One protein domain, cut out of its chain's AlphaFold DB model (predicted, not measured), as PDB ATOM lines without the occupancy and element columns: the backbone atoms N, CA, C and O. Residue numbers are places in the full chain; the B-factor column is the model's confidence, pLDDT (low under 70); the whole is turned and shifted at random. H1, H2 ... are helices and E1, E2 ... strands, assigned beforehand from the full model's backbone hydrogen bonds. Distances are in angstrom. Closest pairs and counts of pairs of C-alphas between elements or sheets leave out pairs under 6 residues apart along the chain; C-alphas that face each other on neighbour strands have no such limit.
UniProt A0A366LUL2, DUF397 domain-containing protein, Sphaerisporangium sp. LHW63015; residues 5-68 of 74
ATOM      1  N   TYR A   5     110.932  70.896 122.496       93.69
ATOM      2  CA  TYR A   5     109.914  71.572 123.309       93.69
ATOM      3  C   TYR A   5     110.502  72.593 124.283       93.69
ATOM      4  O   TYR A   5     109.762  73.426 124.801       93.69
ATOM      5  N   THR A   6     111.821  72.588 124.479       93.56
ATOM      6  CA  THR A   6     112.519  73.625 125.250       93.56
ATOM      7  C   THR A   6     112.903  74.847 124.414       93.56
ATOM      8  O   THR A   6     113.348  75.851 124.969       93.56
ATOM      9  N   MET A   7     112.741  74.786 123.088       93.06
ATOM     10  CA  MET A   7     113.137  75.864 122.185       93.06
ATOM     11  C   MET A   7     112.049  76.940 122.064       93.06
ATOM     12  O   MET A   7     110.860  76.600 122.001       93.06
ATOM     13  N   PRO A   8     112.442  78.228 121.990       92.19
ATOM     14  CA  PRO A   8     111.508  79.322 121.766       92.19
ATOM     15  C   PRO A   8     110.910  79.225 120.362       92.19
ATOM     16  O   PRO A   8     111.606  78.923 119.388       92.19
ATOM     17  N   ILE A   9     109.608  79.478 120.265       92.25
ATOM     18  CA  ILE A   9     108.854  79.412 119.002       92.25
ATOM     19  C   ILE A   9     108.007  80.664 118.750       92.25
ATOM     20  O   ILE A   9     107.244  80.735 117.787       92.25
ATOM     21  N   GLU A  10     108.129  81.659 119.622       91.25
ATOM     22  CA  GLU A  10     107.422  82.921 119.535       91.25
ATOM     23  C   GLU A  10     107.865  83.691 118.287       91.25
ATOM     24  O   GLU A  10     109.054  83.901 118.044       91.25
ATOM     25  N   GLY A  11     106.895  84.131 117.484       88.44
ATOM     26  CA  GLY A  11     107.162  84.922 116.282       88.44
ATOM     27  C   GLY A  11     107.703  84.128 115.090       88.44
ATOM     28  O   GLY A  11     108.112  84.748 114.107       88.44
ATOM     29  N   ILE A  12     107.692  82.788 115.130       93.06
ATOM     30  CA  ILE A  12     108.015  81.982 113.947       93.06
ATOM     31  C   ILE A  12     107.018  82.297 112.830       93.06
ATOM     32  O   ILE A  12     105.800  82.254 113.013       93.06
ATOM     33  N   VAL A  13     107.555  82.586 111.645       90.44
ATOM     34  CA  VAL A  13     106.756  82.726 110.430       90.44
ATOM     35  C   VAL A  13     106.315  81.337 109.985       90.44
ATOM     36  O   VAL A  13     107.142  80.483 109.665       90.44
ATOM     37  N   MET A  14     105.002  81.129 109.974       91.19
ATOM     38  CA  MET A  14     104.375  79.886 109.543       91.19
ATOM     39  C   MET A  14     103.913  80.025 108.092       91.19
ATOM     40  O   MET A  14     103.256  81.004 107.736       91.19
ATOM     41  N   THR A  15     104.223  79.039 107.258       90.62
ATOM     42  CA  THR A  15     103.700  78.911 105.894       90.62
ATOM     43  C   THR A  15     102.687  77.774 105.836       90.62
ATOM     44  O   THR A  15     102.753  76.828 106.618       90.62
ATOM     45  N   ALA A  16     101.718  77.865 104.929       88.44
ATOM     46  CA  ALA A  16     100.736  76.811 104.704       88.44
ATOM     47  C   ALA A  16     101.002  76.184 103.327       88.44
ATOM     48  O   ALA A  16     100.597  76.772 102.320       88.44
ATOM     49  N   PRO A  17     101.708  75.040 103.241       80.62
ATOM     50  CA  PRO A  17     101.889  74.303 101.991       80.62
ATOM     51  C   PRO A  17     100.583  73.587 101.598       80.62
ATOM     52  O   PRO A  17     100.507  72.361 101.569       80.62
ATOM     53  N   CYS A  18      99.545  74.382 101.340       78.88
ATOM     54  CA  CYS A  18      98.248  73.962 100.826       78.88
ATOM     55  C   CYS A  18      98.381  73.448  99.384       78.88
ATOM     56  O   CYS A  18      99.270  73.861  98.632       78.88
ATOM     57  N   GLY A  19      97.481  72.563  98.983       70.38
ATOM     58  CA  GLY A  19      97.482  71.957  97.649       70.38
ATOM     59  C   GLY A  19      96.452  70.846  97.464       70.38
ATOM     60  O   GLY A  19      96.524  70.121  96.471       70.38
ATOM     61  N   GLY A  20      95.539  70.679  98.426       67.62
ATOM     62  CA  GLY A  20      94.412  69.758  98.326       67.62
ATOM     63  C   GLY A  20      93.271  70.341  97.489       67.62
ATOM     64  O   GLY A  20      93.394  71.399  96.881       67.62
ATOM     65  N   ASN A  21      92.140  69.637  97.430       56.53
ATOM     66  CA  ASN A  21      90.922  70.247  96.907       56.53
ATOM     67  C   ASN A  21      90.312  71.119  98.013       56.53
ATOM     68  O   ASN A  21      90.126  70.639  99.134       56.53
ATOM     69  N   ASN A  22      89.963  72.366  97.697       58.91
ATOM     70  CA  ASN A  22      89.059  73.146  98.538       58.91
ATOM     71  C   ASN A  22      87.772  72.324  98.676       58.91
ATOM     72  O   ASN A  22      87.205  71.922  97.657       58.91
ATOM     73  N   ASN A  23      87.329  72.017  99.898       56.25
ATOM     74  CA  ASN A  23      86.068  71.297 100.051       56.25
ATOM     75  C   ASN A  23      84.961  72.112  99.359       56.25
ATOM     76  O   ASN A  23      84.852  73.320  99.569       56.25
ATOM     77  N   GLU A  24      84.137  71.445  98.548       58.06
ATOM     78  CA  GLU A  24      83.018  72.035  97.790       58.06
ATOM     79  C   GLU A  24      81.956  72.708  98.695       58.06
ATOM     80  O   GLU A  24      81.027  73.341  98.204       58.06
ATOM     81  N   ASP A  25      82.124  72.597 100.016       63.53
ATOM     82  CA  ASP A  25      81.241  73.072 101.083       63.53
ATOM     83  C   ASP A  25      81.545  74.513 101.558       63.53
ATOM     84  O   ASP A  25      80.910  75.014 102.477       63.53
ATOM     85  N   GLY A  26      82.530  75.207 100.969       58.66
ATOM     86  CA  GLY A  26      82.851  76.611 101.304       58.66
ATOM     87  C   GLY A  26      83.636  76.814 102.610       58.66
ATOM     88  O   GLY A  26      84.158  77.902 102.860       58.66
ATOM     89  N   GLU A  27      83.796  75.758 103.403       65.31
ATOM     90  CA  GLU A  27      84.719  75.658 104.529       65.31
ATOM     91  C   GLU A  27      86.153  75.572 103.968       65.31
ATOM     92  O   GLU A  27      86.564  74.514 103.490       65.31
ATOM     93  N   GLY A  28      86.906  76.678 103.959       65.12
ATOM     94  CA  GLY A  28      88.249  76.765 103.352       65.12
ATOM     95  C   GLY A  28      89.202  75.587 103.652       65.12
ATOM     96  O   GLY A  28      89.042  74.849 104.633       65.12
ATOM     97  N   GLU A  29      90.208  75.405 102.785       72.00
ATOM     98  CA  GLU A  29      91.137  74.266 102.836       72.00
ATOM     99  C   GLU A  29      91.739  74.059 104.241       72.00
ATOM    100  O   GLU A  29      92.219  74.992 104.891       72.00
ATOM    101  N   ALA A  30      91.685  72.813 104.727       75.19
ATOM    102  CA  ALA A  30      92.371  72.416 105.950       75.19
ATOM    103  C   ALA A  30      93.837  72.163 105.614       75.19
ATOM    104  O   ALA A  30      94.157  71.158 104.981       75.19
ATOM    105  N   CYS A  31      94.715  73.063 106.041       83.56
ATOM    106  CA  CYS A  31      96.136  72.955 105.773       83.56
ATOM    107  C   CYS A  31      96.914  72.784 107.070       83.56
ATOM    108  O   CYS A  31      96.662  73.434 108.086       83.56
ATOM    109  N   LEU A  32      97.941  71.954 106.987       88.62
ATOM    110  CA  LEU A  32      99.073  72.036 107.890       88.62
ATOM    111  C   LEU A  32      99.736  73.411 107.730       88.62
ATOM    112  O   LEU A  32      99.952  73.873 106.611       88.62
ATOM    113  N   THR A  33     100.094  74.044 108.841       92.38
ATOM    114  CA  THR A  33     101.016  75.186 108.853       92.38
ATOM    115  C   THR A  33     102.373  74.725 109.358       92.38
ATOM    116  O   THR A  33     102.425  73.953 110.313       92.38
ATOM    117  N   ILE A  34     103.465  75.205 108.779       95.31
ATOM    118  CA  ILE A  34     104.818  74.774 109.126       95.31
ATOM    119  C   ILE A  34     105.788  75.956 109.164       95.31
ATOM    120  O   ILE A  34     105.672  76.892 108.380       95.31
ATOM    121  N   GLY A  35     106.750  75.917 110.080       95.69
ATOM    122  CA  GLY A  35     107.796  76.931 110.205       95.69
ATOM    123  C   GLY A  35     109.077  76.339 110.783       95.69
ATOM    124  O   GLY A  35     109.048  75.285 111.418       95.69
ATOM    125  N   ARG A  36     110.218  76.993 110.554       96.44
ATOM    126  CA  ARG A  36     111.517  76.546 111.082       96.44
ATOM    127  C   ARG A  36     111.710  76.991 112.525       96.44
ATOM    128  O   ARG A  36     111.485  78.158 112.835       96.44
ATOM    129  N   ILE A  37     112.200  76.087 113.369       95.56
ATOM    130  CA  ILE A  37     112.638  76.420 114.728       95.56
ATOM    131  C   ILE A  37     114.031  77.064 114.646       95.56
ATOM    132  O   ILE A  37     114.961  76.437 114.135       95.56
ATOM    133  N   PRO A  38     114.215  78.309 115.119       92.31
ATOM    134  CA  PRO A  38     115.527  78.943 115.138       92.31
ATOM    135  C   PRO A  38     116.492  78.223 116.086       92.31
ATOM    136  O   PRO A  38     116.111  77.789 117.169       92.31
ATOM    137  N   GLY A  39     117.769  78.159 115.713       90.38
ATOM    138  CA  GLY A  39     118.826  77.643 116.589       90.38
ATOM    139  C   GLY A  39     119.021  76.124 116.574       90.38
ATOM    140  O   GLY A  39     120.042  75.676 117.082       90.38
ATOM    141  N   GLU A  40     118.137  75.353 115.934       93.25
ATOM    142  CA  GLU A  40     118.323  73.912 115.715       93.25
ATOM    143  C   GLU A  40     118.295  73.585 114.215       93.25
ATOM    144  O   GLU A  40     117.380  74.005 113.497       93.25
ATOM    145  N   PRO A  41     119.293  72.849 113.700       93.56
ATOM    146  CA  PRO A  41     119.293  72.440 112.306       93.56
ATOM    147  C   PRO A  41     118.161  71.446 112.029       93.56
ATOM    148  O   PRO A  41     118.001  70.459 112.740       93.56
ATOM    149  N   ASP A  42     117.437  71.676 110.931       95.12
ATOM    150  CA  ASP A  42     116.428  70.739 110.415       95.12
ATOM    151  C   ASP A  42     115.327  70.415 111.447       95.12
ATOM    152  O   ASP A  42     114.924  69.265 111.601       95.12
ATOM    153  N   ALA A  43     114.843  71.439 112.159       96.69
ATOM    154  CA  ALA A  43     113.758  71.341 113.130       96.69
ATOM    155  C   ALA A  43     112.611  72.303 112.794       96.69
ATOM    156  O   ALA A  43     112.825  73.429 112.331       96.69
ATOM    157  N   TYR A  44     111.383  71.847 113.031       96.81
ATOM    158  CA  TYR A  44     110.178  72.497 112.534       96.81
ATOM    159  C   TYR A  44     109.063  72.507 113.574       96.81
ATOM    160  O   TYR A  44     108.884  71.545 114.323       96.81
ATOM    161  N   VAL A  45     108.282  73.585 113.572       96.81
ATOM    162  CA  VAL A  45     106.967  73.656 114.212       96.81
ATOM    163  C   VAL A  45     105.887  73.348 113.192       96.81
ATOM    164  O   VAL A  45     105.957  73.797 112.050       96.81
ATOM    165  N   VAL A  46     104.878  72.600 113.620       95.44
ATOM    166  CA  VAL A  46     103.734  72.182 112.817       95.44
ATOM    167  C   VAL A  46     102.446  72.535 113.553       95.44
ATOM    168  O   VAL A  46     102.234  72.108 114.685       95.44
ATOM    169  N   GLY A  47     101.579  73.298 112.899       93.44
ATOM    170  CA  GLY A  47     100.259  73.697 113.387       93.44
ATOM    171  C   GLY A  47      99.141  73.324 112.414       93.44
ATOM    172  O   GLY A  47      99.392  72.791 111.332       93.44
ATOM    173  N   ASP A  48      97.908  73.632 112.803       89.06
ATOM    174  CA  ASP A  48      96.685  73.373 112.041       89.06
ATOM    175  C   ASP A  48      96.014  74.713 111.702       89.06
ATOM    176  O   ASP A  48      95.717  75.506 112.603       89.06
ATOM    177  N   SER A  49      95.768  74.980 110.413       85.56
ATOM    178  CA  SER A  49      95.164  76.237 109.948       85.56
ATOM    179  C   SER A  49      93.739  76.471 110.455       85.56
ATOM    180  O   SER A  49      93.242  77.585 110.343       85.56
ATOM    181  N   LYS A  50      93.076  75.456 111.018       85.06
ATOM    182  CA  LYS A  50      91.744  75.541 111.634       85.06
ATOM    183  C   LYS A  50      91.807  75.637 113.159       85.06
ATOM    184  O   LYS A  50      90.773  75.827 113.798       85.06
ATOM    185  N   LYS A  51      92.996  75.512 113.763       87.44
ATOM    186  CA  LYS A  51      93.211  75.612 115.216       87.44
ATOM    187  C   LYS A  51      94.399  76.507 115.558       87.44
ATOM    188  O   LYS A  51      95.386  76.049 116.129       87.44
ATOM    189  N   HIS A  52      94.267  77.799 115.272       84.25
ATOM    190  CA  HIS A  52      95.303  78.800 115.560       84.25
ATOM    191  C   HIS A  52      95.692  78.889 117.048       84.25
ATOM    192  O   HIS A  52      96.831  79.226 117.353       84.25
ATOM    193  N   ASP A  53      94.772  78.558 117.960       87.81
ATOM    194  CA  ASP A  53      95.012  78.600 119.410       87.81
ATOM    195  C   ASP A  53      95.647  77.313 119.967       87.81
ATOM    196  O   ASP A  53      96.030  77.257 121.137       87.81
ATOM    197  N   ALA A  54      95.733  76.247 119.162       90.12
ATOM    198  CA  ALA A  54      96.351  75.007 119.602       90.12
ATOM    199  C   ALA A  54      97.885  75.148 119.597       90.12
ATOM    200  O   ALA A  54      98.450  75.637 118.615       90.12
ATOM    201  N   PRO A  55      98.587  74.678 120.644       91.31
ATOM    202  CA  PRO A  55     100.042  74.652 120.635       91.31
ATOM    203  C   PRO A  55     100.563  73.820 119.454       91.31
ATOM    204  O   PRO A  55     100.106  72.685 119.275       91.31
ATOM    205  N   PRO A  56     101.523  74.330 118.666       94.38
ATOM    206  CA  PRO A  56     102.077  73.575 117.556       94.38
ATOM    207  C   PRO A  56     102.932  72.406 118.059       94.38
ATOM    208  O   PRO A  56     103.621  72.486 119.085       94.38
ATOM    209  N   LEU A  57     102.911  71.325 117.289       95.75
ATOM    210  CA  LEU A  57     103.798  70.182 117.452       95.75
ATOM    211  C   LEU A  57     105.189  70.519 116.915       95.75
ATOM    212  O   LEU A  57     105.359  71.452 116.131       95.75
ATOM    213  N   ARG A  58     106.198  69.764 117.345       96.38
ATOM    214  CA  ARG A  58     107.593  69.983 116.957       96.38
ATOM    215  C   ARG A  58     108.205  68.685 116.468       96.38
ATOM    216  O   ARG A  58     108.027  67.657 117.117       96.38
ATOM    217  N   PHE A  59     108.919  68.763 115.355       96.88
ATOM    218  CA  PHE A  59     109.484  67.606 114.673       96.88
ATOM    219  C   PHE A  59     110.864  67.914 114.116       96.88
ATOM    220  O   PHE A  59     111.153  69.045 113.711       96.88
ATOM    221  N   PHE A  60     111.688  66.880 114.023       96.81
ATOM    222  CA  PHE A  60     112.868  66.916 113.178       96.81
ATOM    223  C   PHE A  60     112.480  66.660 111.720       96.81
ATOM    224  O   PHE A  60     111.547  65.920 111.402       96.81
ATOM    225  N   GLY A  61     113.245  67.236 110.802       96.50
ATOM    226  CA  GLY A  61     113.036  67.093 109.368       96.50
ATOM    227  C   GLY A  61     112.960  65.644 108.873       96.50
ATOM    228  O   GLY A  61     112.134  65.382 107.997       96.50
ATOM    229  N   PRO A  62     113.735  64.668 109.400       96.56
ATOM    230  CA  PRO A  62     113.602  63.276 108.985       96.56
ATOM    231  C   PRO A  62     112.213  62.692 109.270       96.56
ATOM    232  O   PRO A  62     111.731  61.897 108.468       96.56
ATOM    233  N   GLU A  63     111.555  63.104 110.356       95.69
ATOM    234  CA  GLU A  63     110.204  62.645 110.710       95.69
ATOM    235  C   GLU A  63     109.178  63.191 109.712       95.69
ATOM    236  O   GLU A  63     108.393  62.438 109.140       95.69
ATOM    237  N   LEU A  64     109.255  64.491 109.411       94.94
ATOM    238  CA  LEU A  64     108.361  65.137 108.448       94.94
ATOM    239  C   LEU A  64     108.527  64.581 107.031       94.94
ATOM    240  O   LEU A  64     107.542  64.318 106.342       94.94
ATOM    241  N   ARG A  65     109.770  64.345 106.599       95.12
ATOM    242  CA  ARG A  65     110.050  63.750 105.286       95.12
ATOM    243  C   ARG A  65     109.597  62.294 105.206       95.12
ATOM    244  O   ARG A  65     109.128  61.878 104.150       95.12
ATOM    245  N   ALA A  66     109.664  61.536 106.302       96.00
ATOM    246  CA  ALA A  66     109.086  60.192 106.364       96.00
ATOM    247  C   ALA A  66     107.554  60.202 106.196       96.00
ATOM    248  O   ALA A  66     106.986  59.229 105.703       96.00
ATOM    249  N   TRP A  67     106.891  61.311 106.535       90.44
ATOM    250  CA  TRP A  67     105.466  61.546 106.277       90.44
ATOM    251  C   TRP A  67     105.168  62.184 104.913       90.44
ATOM    252  O   TRP A  67     104.014  62.479 104.614       90.44
ATOM    253  N   GLY A  68     106.184  62.380 104.069       89.94
ATOM    254  CA  GLY A  68     106.023  62.941 102.727       89.94
ATOM    255  C   GLY A  68     105.942  64.470 102.674       89.94
ATOM    256  O   GLY A  68     105.577  65.014 101.635       89.94
TER     257      GLY A  68
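Overview. This is residues 5 to 68 of the 74 residues of the protein "DUF397 domain-containing protein" of Sphaerisporangium sp. LHW63015 (UniProt A0A366LUL2). With little regular structure, this is a small three-stranded sheet, E1 E2 E3, preceded by a long unnamed stretch, residues 5 to 31, and followed by one short helix, H1. The strands form a meander, each the antiparallel neighbour of the one before. The 64 printed residues are of mixed class, with 21 in named elements. The whole is only just loose, close to compact, with a radius of gyration of the C-alphas of 12.9 A, and elongated, spanning 40 by 26 by 15 A.

Arrangement. Find E1, residues 32 to 36, and E2, residues 43 to 48: this hairpin is antiparallel at 153 degrees, with N 33 and O 47 2.9 A apart. E2 and E3, residues 57 to 60, form another antiparallel hairpin, at 148 degrees, with N 46 and O 57 2.8 A apart. H1, residues 61 to 66, only grazes the sheet, with residues 61 to 64; every O i to N i+4 pair in it is within hydrogen-bond range.

Along the chain. Start E1 at C-alpha 32, (99.073, 72.036, 107.890); it runs 13.6 A, E2 17.2 A, E3 10.5 A. H1 runs 8.5 A to C-alpha 66 at (109.086, 60.192, 106.364).

Size, cuts and confidence. The farthest C-alphas, of Asp 25 and Gly 39, are 40.9 A apart. The printed part has no cut and no long link between named elements; look for pLDDT under 70 at residues 20 to 28.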